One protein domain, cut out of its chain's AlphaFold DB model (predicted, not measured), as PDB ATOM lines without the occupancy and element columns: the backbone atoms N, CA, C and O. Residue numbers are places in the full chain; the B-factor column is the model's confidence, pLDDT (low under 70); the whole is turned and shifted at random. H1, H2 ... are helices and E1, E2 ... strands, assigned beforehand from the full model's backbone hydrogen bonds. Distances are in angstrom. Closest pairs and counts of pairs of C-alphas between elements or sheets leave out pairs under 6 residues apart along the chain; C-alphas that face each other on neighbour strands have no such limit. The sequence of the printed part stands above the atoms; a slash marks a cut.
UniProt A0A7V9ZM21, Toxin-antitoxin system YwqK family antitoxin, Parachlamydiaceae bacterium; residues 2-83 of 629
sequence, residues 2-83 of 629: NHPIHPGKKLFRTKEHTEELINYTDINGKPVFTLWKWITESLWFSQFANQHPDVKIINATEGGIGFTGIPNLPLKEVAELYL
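What this domain is: This is residues 2 to 83 of the 629 residues of the protein "Toxin-antitoxin system YwqK family antitoxin" of Parachlamydiaceae bacterium (UniProt A0A7V9ZM21). A two-strand hairpin, E1 and E2, runs directly into one long helix, H1, and a long looping link then folds back from the far end of H1 and lies between it and a short helix, H2. Beyond the hairpin the first printed residues make a tail at one end of the long axis, where residues 4 to 9 stick out. The printed part has 82 residues, with two named strands followed by two named helices; the strands make one antiparallel sheet, order E1 - E2. The class is mixed, helices and strands, with under half of the residues in named elements. The whole is loose, with a radius of gyration of the C-alphas of 15.8 A, and elongated, spanning 48 by 26 by 22 A.

Where its parts are: Residues 2 to 20 hold no named element; C-alpha 2 is at (287.339, 270.430, 207.717). E1 is residues 21 to 25 and E2 residues 31 to 35, 12.7 A and 13.0 A long. H1, residues 36 to 51, begins with C-alpha 36 at (297.060, 272.924, 225.314) and is 22.5 A long. H2, residues 75 to 82, is 10.0 A long and ends with C-alpha 82 at (277.170, 263.530, 247.429).

How they stand to each other: E1 and E2 form a hairpin, antiparallel at 136 degrees between their directions. N 22 and O 34 are 2.8 A apart and N 34 and O 22 are 2.9 A apart, both within hydrogen-bond range. The closest C-alphas of E1 and H1 are those of Ile 22 and Trp 36, 6.7 A apart. H2 is apart from E1, E2 and H1. In H1 and H2 every O i to N i+4 pair is within hydrogen-bond range.

The domain as a whole: The C-alphas farthest apart, those of Gly 8 and Asp 54, are 49.9 A apart. The printed part has no cut. The links E1 to E2 and E2 to H1 are tight; H1 to H2 is long, 23 residues. Mean pLDDT of the printed part is 78.4, and residues 2 to 20 are under 70.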
ATOM      1  N   ASN A   2     288.199 269.242 207.867       33.72
ATOM      2  CA  ASN A   2     287.339 270.430 207.717       33.72
ATOM      3  C   ASN A   2     286.595 270.764 209.022       33.72
ATOM      4  O   ASN A   2     286.213 269.859 209.759       33.72
ATOM      5  N   HIS A   3     286.361 272.056 209.278       37.75
ATOM      6  CA  HIS A   3     285.556 272.554 210.401       37.75
ATOM      7  C   HIS A   3     284.116 271.992 210.347       37.75
ATOM      8  O   HIS A   3     283.484 272.109 209.294       37.75
ATOM      9  N   PRO A   4     283.556 271.457 211.453       40.97
ATOM     10  CA  PRO A   4     282.264 270.752 211.445       40.97
ATOM     11  C   PRO A   4     281.065 271.634 211.059       40.97
ATOM     12  O   PRO A   4     280.036 271.117 210.645       40.97
ATOM     13  N   ILE A   5     281.207 272.962 211.148       38.09
ATOM     14  CA  ILE A   5     280.158 273.945 210.805       38.09
ATOM     15  C   ILE A   5     280.515 274.772 209.549       38.09
ATOM     16  O   ILE A   5     279.656 275.397 208.938       38.09
ATOM     17  N   HIS A   6     281.784 274.777 209.119       39.66
ATOM     18  CA  HIS A   6     282.261 275.657 208.041       39.66
ATOM     19  C   HIS A   6     283.110 274.867 207.040       39.66
ATOM     20  O   HIS A   6     284.340 274.817 207.172       39.66
ATOM     21  N   PRO A   7     282.473 274.237 206.040       37.00
ATOM     22  CA  PRO A   7     283.179 273.457 205.034       37.00
ATOM     23  C   PRO A   7     284.081 274.392 204.213       37.00
ATOM     24  O   PRO A   7     283.608 275.148 203.374       37.00
ATOM     25  N   GLY A   8     285.386 274.392 204.508       44.47
ATOM     26  CA  GLY A   8     286.383 275.219 203.813       44.47
ATOM     27  C   GLY A   8     287.491 275.802 204.696       44.47
ATOM     28  O   GLY A   8     288.557 276.139 204.183       44.47
ATOM     29  N   LYS A   9     287.311 275.880 206.023       40.91
ATOM     30  CA  LYS A   9     288.385 276.341 206.925       40.91
ATOM     31  C   LYS A   9     289.370 275.206 207.228       40.91
ATOM     32  O   LYS A   9     289.017 274.248 207.912       40.91
ATOM     33  N   LYS A  10     290.603 275.333 206.713       40.16
ATOM     34  CA  LYS A  10     291.721 274.386 206.919       40.16
ATOM     35  C   LYS A  10     292.604 274.699 208.140       40.16
ATOM     36  O   LYS A  10     293.375 273.836 208.537       40.16
ATOM     37  N   LEU A  11     292.494 275.892 208.732       41.31
ATOM     38  CA  LEU A  11     293.274 276.340 209.895       41.31
ATOM     39  C   LEU A  11     292.350 277.023 210.910       41.31
ATOM     40  O   LEU A  11     291.542 277.881 210.545       41.31
ATOM     41  N   PHE A  12     292.476 276.632 212.176       48.25
ATOM     42  CA  PHE A  12     291.791 277.248 213.306       48.25
ATOM     43  C   PHE A  12     292.644 278.425 213.791       48.25
ATOM     44  O   PHE A  12     293.839 278.265 214.010       48.25
ATOM     45  N   ARG A  13     292.063 279.622 213.902       44.59
ATOM     46  CA  ARG A  13     292.715 280.795 214.502       44.59
ATOM     47  C   ARG A  13     291.801 281.308 215.610       44.59
ATOM     48  O   ARG A  13     290.658 281.668 215.319       44.59
ATOM     49  N   THR A  14     292.269 281.307 216.855       46.19
ATOM     50  CA  THR A  14     291.646 282.079 217.941       46.19
ATOM     51  C   THR A  14     292.036 283.559 217.794       46.19
ATOM     52  O   THR A  14     292.843 283.914 216.932       46.19
ATOM     53  N   LYS A  15     291.403 284.450 218.574       43.56
ATOM     54  CA  LYS A  15     291.619 285.914 218.513       43.56
ATOM     55  C   LYS A  15     293.078 286.335 218.758       43.56
ATOM     56  O   LYS A  15     293.453 287.435 218.368       43.56
ATOM     57  N   GLU A  16     293.887 285.457 219.344       45.12
ATOM     58  CA  GLU A  16     295.329 285.614 219.514       45.12
ATOM     59  C   GLU A  16     296.015 284.548 218.651       45.12
ATOM     60  O   GLU A  16     295.752 283.359 218.790       45.12
ATOM     61  N   HIS A  17     296.825 284.967 217.682       48.09
ATOM     62  CA  HIS A  17     297.296 284.171 216.540       48.09
ATOM     63  C   HIS A  17     298.244 282.980 216.844       48.09
ATOM     64  O   HIS A  17     299.041 282.622 215.979       48.09
ATOM     65  N   THR A  18     298.192 282.352 218.021       54.31
ATOM     66  CA  THR A  18     299.239 281.417 218.483       54.31
ATOM     67  C   THR A  18     298.762 280.095 219.086       54.31
ATOM     68  O   THR A  18     299.607 279.259 219.393       54.31
ATOM     69  N   GLU A  19     297.461 279.841 219.255       58.75
ATOM     70  CA  GLU A  19     297.018 278.573 219.858       58.75
ATOM     71  C   GLU A  19     296.697 277.502 218.798       58.75
ATOM     72  O   GLU A  19     295.726 277.615 218.044       58.75
ATOM     73  N   GLU A  20     297.498 276.434 218.759       68.56
ATOM     74  CA  GLU A  20     297.234 275.246 217.940       68.56
ATOM     75  C   GLU A  20     296.226 274.312 218.626       68.56
ATOM     76  O   GLU A  20     296.302 274.052 219.831       68.56
ATOM     77  N   LEU A  21     295.275 273.781 217.847       75.81
ATOM     78  CA  LEU A  21     294.388 272.725 218.326       75.81
ATOM     79  C   LEU A  21     295.122 271.390 218.333       75.81
ATOM     80  O   LEU A  21     295.639 270.935 217.313       75.81
ATOM     81  N   ILE A  22     295.077 270.735 219.480       79.75
ATOM     82  CA  ILE A  22     295.657 269.425 219.721       79.75
ATOM     83  C   ILE A  22     294.529 268.400 219.652       79.75
ATOM     84  O   ILE A  22     293.454 268.591 220.223       79.75
ATOM     85  N   ASN A  23     294.772 267.311 218.930       85.75
ATOM     86  CA  ASN A  23     293.898 266.149 218.981       85.75
ATOM     87  C   ASN A  23     294.165 265.398 220.290       85.75
ATOM     88  O   ASN A  23     295.293 264.971 220.534       85.75
ATOM     89  N   TYR A  24     293.143 265.263 221.126       85.94
ATOM     90  CA  TYR A  24     293.226 264.623 222.432       85.94
ATOM     91  C   TYR A  24     292.052 263.665 222.626       85.94
ATOM     92  O   TYR A  24     291.045 263.762 221.931       85.94
ATOM     93  N   THR A  25     292.168 262.735 223.565       88.31
ATOM     94  CA  THR A  25     291.099 261.774 223.856       88.31
ATOM     95  C   THR A  25     290.210 262.313 224.974       88.31
ATOM     96  O   THR A  25     290.710 262.732 226.018       88.31
ATOM     97  N   ASP A  26     288.897 262.329 224.759       91.00
ATOM     98  CA  ASP A  26     287.920 262.731 225.771       91.00
ATOM     99  C   ASP A  26     287.669 261.623 226.812       91.00
ATOM    100  O   ASP A  26     288.196 260.512 226.714       91.00
ATOM    101  N   ILE A  27     286.829 261.918 227.807       89.31
ATOM    102  CA  ILE A  27     286.411 260.951 228.841       89.31
ATOM    103  C   ILE A  27     285.768 259.666 228.291       89.31
ATOM    104  O   ILE A  27     285.761 258.650 228.978       89.31
ATOM    105  N   ASN A  28     285.244 259.687 227.064       88.56
ATOM    106  CA  ASN A  28     284.568 258.563 226.416       88.56
ATOM    107  C   ASN A  28     285.481 257.811 225.434       88.56
ATOM    108  O   ASN A  28     285.004 256.957 224.681       88.56
ATOM    109  N   GLY A  29     286.773 258.146 225.378       87.38
ATOM    110  CA  GLY A  29     287.700 257.556 224.414       87.38
ATOM    111  C   GLY A  29     287.575 258.124 222.995       87.38
ATOM    112  O   GLY A  29     288.185 257.587 222.070       87.38
ATOM    113  N   LYS A  30     286.784 259.183 222.784       89.06
ATOM    114  CA  LYS A  30     286.564 259.802 221.473       89.06
ATOM    115  C   LYS A  30     287.582 260.920 221.225       89.06
ATOM    116  O   LYS A  30     287.922 261.660 222.147       89.06
ATOM    117  N   PRO A  31     288.063 261.081 219.981       87.88
ATOM    118  CA  PRO A  31     288.964 262.172 219.644       87.88
ATOM    119  C   PRO A  31     288.226 263.513 219.720       87.88
ATOM    120  O   PRO A  31     287.171 263.694 219.109       87.88
ATOM    121  N   VAL A  32     288.810 264.461 220.444       88.12
ATOM    122  CA  VAL A  32     288.354 265.843 220.566       88.12
ATOM    123  C   VAL A  32     289.490 266.797 220.230       88.12
ATOM    124  O   VAL A  32     290.638 266.607 220.629       88.12
ATOM    125  N   PHE A  33     289.167 267.856 219.493       86.31
ATOM    126  CA  PHE A  33     290.104 268.948 219.260       86.31
ATOM    127  C   PHE A  33     290.019 269.927 220.423       86.31
ATOM    128  O   PHE A  33     288.954 270.477 220.700       86.31
ATOM    129  N   THR A  34     291.140 270.138 221.097       85.12
ATOM    130  CA  THR A  34     291.220 270.970 222.296       85.12
ATOM    131  C   THR A  34     292.484 271.825 222.294       85.12
ATOM    132  O   THR A  34     293.306 271.734 221.389       85.12
ATOM    133  N   LEU A  35     292.634 272.688 223.291       85.56
ATOM    134  CA  LEU A  35     293.777 273.582 223.443       85.56
ATOM    135  C   LEU A  35     294.728 273.036 224.508       85.56
ATOM    136  O   LEU A  35     294.288 272.442 225.495       85.56
ATOM    137  N   TRP A  36     296.023 273.310 224.349       78.81
ATOM    138  CA  TRP A  36     297.060 272.924 225.314       78.81
ATOM    139  C   TRP A  36     296.736 273.344 226.755       78.81
ATOM    140  O   TRP A  36     296.968 272.577 227.688       78.81
ATOM    141  N   LYS A  37     296.139 274.527 226.952       82.88
ATOM    142  CA  LYS A  37     295.764 275.017 228.287       82.88
ATOM    143  C   LYS A  37     294.752 274.119 228.997       82.88
ATOM    144  O   LYS A  37     294.918 273.867 230.181       82.88
ATOM    145  N   TRP A  38     293.780 273.564 228.272       86.88
ATOM    146  CA  TRP A  38     292.773 272.670 228.851       86.88
ATOM    147  C   TRP A  38     293.363 271.305 229.216       86.88
ATOM    148  O   TRP A  38     292.992 270.715 230.226       86.88
ATOM    149  N   ILE A  39     294.319 270.815 228.419       85.94
ATOM    150  CA  ILE A  39     295.089 269.607 228.753       85.94
ATOM    151  C   ILE A  39     295.931 269.865 230.011       85.94
ATOM    152  O   ILE A  39     295.942 269.053 230.931       85.94
ATOM    153  N   THR A  40     296.602 271.015 230.066       86.31
ATOM    154  CA  THR A  40     297.453 271.417 231.194       86.31
ATOM    155  C   THR A  40     296.651 271.551 232.486       86.31
ATOM    156  O   THR A  40     297.034 270.983 233.504       86.31
ATOM    157  N   GLU A  41     295.512 272.242 232.436       86.25
ATOM    158  CA  GLU A  41     294.595 272.381 233.566       86.25
ATOM    159  C   GLU A  41     294.117 271.011 234.055       86.25
ATOM    160  O   GLU A  41     294.121 270.742 235.256       86.25
ATOM    161  N   SER A  42     293.818 270.096 233.126       88.44
ATOM    162  CA  SER A  42     293.462 268.730 233.491       88.44
ATOM    163  C   SER A  42     294.569 267.997 234.257       88.44
ATOM    164  O   SER A  42     294.322 267.368 235.295       88.44
ATOM    165  N   LEU A  43     295.811 268.117 233.791       88.06
ATOM    166  CA  LEU A  43     296.969 267.537 234.465       88.06
ATOM    167  C   LEU A  43     297.213 268.173 235.837       88.06
ATOM    168  O   LEU A  43     297.548 267.452 236.774       88.06
ATOM    169  N   TRP A  44     296.998 269.482 235.989       90.56
ATOM    170  CA  TRP A  44     297.131 270.167 237.277       90.56
ATOM    171  C   TRP A  44     296.121 269.674 238.309       90.56
ATOM    172  O   TRP A  44     296.522 269.354 239.426       90.56
ATOM    173  N   PHE A  45     294.845 269.531 237.942       89.31
ATOM    174  CA  PHE A  45     293.847 268.947 238.844       89.31
ATOM    175  C   PHE A  45     294.187 267.500 239.207       89.31
ATOM    176  O   PHE A  45     294.088 267.118 240.372       89.31
ATOM    177  N   SER A  46     294.655 266.714 238.235       90.00
ATOM    178  CA  SER A  46     295.103 265.332 238.457       90.00
ATOM    179  C   SER A  46     296.291 265.271 239.429       90.00
ATOM    180  O   SER A  46     296.333 264.435 240.330       90.00
ATOM    181  N   GLN A  47     297.254 266.185 239.286       91.56
ATOM    182  CA  GLN A  47     298.409 266.289 240.174       91.56
ATOM    183  C   GLN A  47     298.006 266.728 241.584       91.56
ATOM    184  O   GLN A  47     298.480 266.139 242.553       91.56
ATOM    185  N   PHE A  48     297.121 267.718 241.701       92.19
ATOM    186  CA  PHE A  48     296.590 268.170 242.983       92.19
ATOM    187  C   PHE A  48     295.864 267.029 243.710       92.19
ATOM    188  O   PHE A  48     296.165 266.763 244.869       92.19
ATOM    189  N   ALA A  49     294.992 266.288 243.016       91.75
ATOM    190  CA  ALA A  49     294.303 265.126 243.584       91.75
ATOM    191  C   ALA A  49     295.283 264.080 244.143       91.75
ATOM    192  O   ALA A  49     295.081 263.552 245.232       91.75
ATOM    193  N   ASN A  50     296.383 263.819 243.429       88.62
ATOM    194  CA  ASN A  50     297.415 262.881 243.877       88.62
ATOM    195  C   ASN A  50     298.199 263.382 245.103       88.62
ATOM    196  O   ASN A  50     298.667 262.573 245.901       88.62
ATOM    197  N   GLN A  51     298.381 264.699 245.241       93.81
ATOM    198  CA  GLN A  51     299.093 265.315 246.368       93.81
ATOM    199  C   GLN A  51     298.216 265.470 247.619       93.81
ATOM    200  O   GLN A  51     298.753 265.579 248.719       93.81
ATOM    201  N   HIS A  52     296.893 265.441 247.453       92.25
ATOM    202  CA  HIS A  52     295.904 265.657 248.507       92.25
ATOM    203  C   HIS A  52     294.923 264.474 248.598       92.25
ATOM    204  O   HIS A  52     293.752 264.614 248.240       92.25
ATOM    205  N   PRO A  53     295.371 263.286 249.061       90.00
ATOM    206  CA  PRO A  53     294.529 262.086 249.132       90.00
ATOM    207  C   PRO A  53     293.380 262.204 250.149       90.00
ATOM    208  O   PRO A  53     292.456 261.392 250.140       90.00
ATOM    209  N   ASP A  54     293.439 263.200 251.032       93.00
ATOM    210  CA  ASP A  54     292.385 263.598 251.962       93.00
ATOM    211  C   ASP A  54     291.223 264.336 251.274       93.00
ATOM    212  O   ASP A  54     290.123 264.412 251.826       93.00
ATOM    213  N   VAL A  55     291.430 264.838 250.053       89.75
ATOM    214  CA  VAL A  55     290.429 265.580 249.286       89.75
ATOM    215  C   VAL A  55     289.827 264.686 248.205       89.75
ATOM    216  O   VAL A  55     290.486 264.271 247.253       89.75
ATOM    217  N   LYS A  56     288.520 264.425 248.303       89.12
ATOM    218  CA  LYS A  56     287.789 263.702 247.258       89.12
ATOM    219  C   LYS A  56     287.428 264.644 246.110       89.12
ATOM    220  O   LYS A  56     286.574 265.513 246.267       89.12
ATOM    221  N   ILE A  57     288.033 264.427 244.945       91.88
ATOM    222  CA  ILE A  57     287.727 265.166 243.714       91.88
ATOM    223  C   ILE A  57     286.950 264.255 242.766       91.88
ATOM    224  O   ILE A  57     287.287 263.083 242.599       91.88
ATOM    225  N   ILE A  58     285.887 264.787 242.164       92.62
ATOM    226  CA  ILE A  58     285.056 264.083 241.186       92.62
ATOM    227  C   ILE A  58     284.866 265.005 239.989       92.62
ATOM    228  O   ILE A  58     284.474 266.161 240.140       92.62
ATOM    229  N   ASN A  59     285.132 264.487 238.795       92.12
ATOM    230  CA  ASN A  59     284.852 265.185 237.557       92.12
ATOM    231  C   ASN A  59     283.365 265.072 237.212       92.12
ATOM    232  O   ASN A  59     282.905 263.986 236.873       92.12
ATOM    233  N   ALA A  60     282.635 266.184 237.260       93.31
ATOM    234  CA  ALA A  60     281.203 266.210 236.960       93.31
ATOM    235  C   ALA A  60     280.869 266.517 235.484       93.31
ATOM    236  O   ALA A  60     279.721 266.841 235.169       93.31
ATOM    237  N   THR A  61     281.856 266.495 234.576       87.19
ATOM    238  CA  THR A  61     281.626 266.817 233.161       87.19
ATOM    239  C   THR A  61     280.941 265.671 232.420       87.19
ATOM    240  O   THR A  61     281.332 264.515 232.538       87.19
ATOM    241  N   GLU A  62     279.959 266.000 231.579       85.31
ATOM    242  CA  GLU A  62     279.257 265.029 230.719       85.31
ATOM    243  C   GLU A  62     280.000 264.758 229.390       85.31
ATOM    244  O   GLU A  62     279.569 263.955 228.564       85.31
ATOM    245  N   GLY A  63     281.136 265.429 229.167       85.06
ATOM    246  CA  GLY A  63     281.972 265.296 227.977       85.06
ATOM    247  C   GLY A  63     283.279 266.085 228.091       85.06
ATOM    248  O   GLY A  63     283.545 266.743 229.098       85.06
ATOM    249  N   GLY A  64     284.090 266.040 227.032       87.56
ATOM    250  CA  GLY A  64     285.341 266.798 226.947       87.56
ATOM    251  C   GLY A  64     286.527 266.133 227.649       87.56
ATOM    252  O   GLY A  64     286.535 264.925 227.892       87.56
ATOM    253  N   ILE A  65     287.570 266.920 227.921       89.81
ATOM    254  CA  ILE A  65     288.803 266.408 228.530       89.81
ATOM    255  C   ILE A  65     288.515 265.970 229.968       89.81
ATOM    256  O   ILE A  65     288.028 266.751 230.781       89.81
ATOM    257  N   GLY A  66     288.834 264.714 230.268       88.75
ATOM    258  CA  GLY A  66     288.794 264.179 231.624       88.75
ATOM    259  C   GLY A  66     290.010 264.562 232.444       88.75
ATOM    260  O   GLY A  66     290.987 265.077 231.910       88.75
ATOM    261  N   PHE A  67     289.978 264.228 233.728       91.69
ATOM    262  CA  PHE A  67     291.122 264.340 234.626       91.69
ATOM    263  C   PHE A  67     291.668 262.937 234.905       91.69
ATOM    264  O   PHE A  67     290.929 262.042 235.318       91.69
ATOM    265  N   THR A  68     292.952 262.716 234.644       86.62
ATOM    266  CA  THR A  68     293.578 261.399 234.786       86.62
ATOM    267  C   THR A  68     293.590 260.966 236.252       86.62
ATOM    268  O   THR A  68     294.110 261.671 237.108       86.62
ATOM    269  N   GLY A  69     293.049 259.780 236.547       86.75
ATOM    270  CA  GLY A  69     293.009 259.233 237.911       86.75
ATOM    271  C   GLY A  69     291.902 259.805 238.803       86.75
ATOM    272  O   GLY A  69     291.727 259.330 239.921       86.75
ATOM    273  N   ILE A  70     291.119 260.765 238.309       92.19
ATOM    274  CA  ILE A  70     289.956 261.312 239.011       92.19
ATOM    275  C   ILE A  70     288.689 260.669 238.426       92.19
ATOM    276  O   ILE A  70     288.531 260.649 237.201       92.19
ATOM    277  N   PRO A  71     287.766 260.147 239.255       91.62
ATOM    278  CA  PRO A  71     286.527 259.554 238.764       91.62
ATOM    279  C   PRO A  71     285.678 260.593 238.023       91.62
ATOM    280  O   PRO A  71     285.544 261.727 238.482       91.62
ATOM    281  N   ASN A  72     285.083 260.194 236.897       92.31
ATOM    282  CA  ASN A  72     284.097 260.992 236.173       92.31
ATOM    283  C   ASN A  72     282.696 260.408 236.384       92.31
ATOM    284  O   ASN A  72     282.500 259.204 236.228       92.31
ATOM    285  N   LEU A  73     281.759 261.267 236.779       92.31
ATOM    286  CA  LEU A  73     280.356 260.941 237.020       92.31
ATOM    287  C   LEU A  73     279.495 262.102 236.507       92.31
ATOM    288  O   LEU A  73     279.874 263.252 236.728       92.31
ATOM    289  N   PRO A  74     278.328 261.869 235.886       91.62
ATOM    290  CA  PRO A  74     277.404 262.947 235.549       91.62
ATOM    291  C   PRO A  74     277.052 263.779 236.784       91.62
ATOM    292  O   PRO A  74     276.863 263.226 237.870       91.62
ATOM    293  N   LEU A  75     276.879 265.096 236.625       91.69
ATOM    294  CA  LEU A  75     276.518 265.978 237.742       91.69
ATOM    295  C   LEU A  75     275.272 265.487 238.493       91.69
ATOM    296  O   LEU A  75     275.199 265.621 239.710       91.69
ATOM    297  N   LYS A  76     274.318 264.875 237.782       90.50
ATOM    298  CA  LYS A  76     273.138 264.248 238.385       90.50
ATOM    299  C   LYS A  76     273.506 263.130 239.368       90.50
ATOM    300  O   LYS A  76     273.012 263.131 240.489       90.50
ATOM    301  N   GLU A  77     274.389 262.215 238.979       91.75
ATOM    302  CA  GLU A  77     274.839 261.122 239.851       91.75
ATOM    303  C   GLU A  77     275.683 261.652 241.011       91.75
ATOM    304  O   GLU A  77     275.517 261.221 242.149       91.75
ATOM    305  N   VAL A  78     276.548 262.642 240.755       91.94
ATOM    306  CA  VAL A  78     277.288 263.338 241.819       91.94
ATOM    307  C   VAL A  78     276.319 263.969 242.817       91.94
ATOM    308  O   VAL A  78     276.535 263.873 244.023       91.94
ATOM    309  N   ALA A  79     275.242 264.586 242.330       88.69
ATOM    310  CA  ALA A  79     274.239 265.204 243.178       88.69
ATOM    311  C   ALA A  79     273.495 264.176 244.040       88.69
ATOM    312  O   ALA A  79     273.347 264.387 245.240       88.69
ATOM    313  N   GLU A  80     273.093 263.049 243.456       88.50
ATOM    314  CA  GLU A  80     272.412 261.961 244.166       88.50
ATOM    315  C   GLU A  80     273.316 261.285 245.211       88.50
ATOM    316  O   GLU A  80     272.852 260.942 246.298       88.50
ATOM    317  N   LEU A  81     274.608 261.122 244.909       88.56
ATOM    318  CA  LEU A  81     275.568 260.451 245.788       88.56
ATOM    319  C   LEU A  81     276.144 261.357 246.882       88.56
ATOM    320  O   LEU A  81     276.451 260.871 247.969       88.56
ATOM    321  N   TYR A  82     276.356 262.643 246.587       86.25
ATOM    322  CA  TYR A  82     277.170 263.530 247.429       86.25
ATOM    323  C   TYR A  82     276.504 264.860 247.790       86.25
ATOM    324  O   TYR A  82     276.929 265.488 248.755       86.25
ATOM    325  N   LEU A  83     275.478 265.301 247.055       84.94
ATOM    326  CA  LEU A  83     274.773 266.568 247.311       84.94
ATOM    327  C   LEU A  83     273.372 266.322 247.896       84.94
ATOM    328  O   LEU A  83     272.423 267.046 247.600       84.94
TER     329      LEU A  83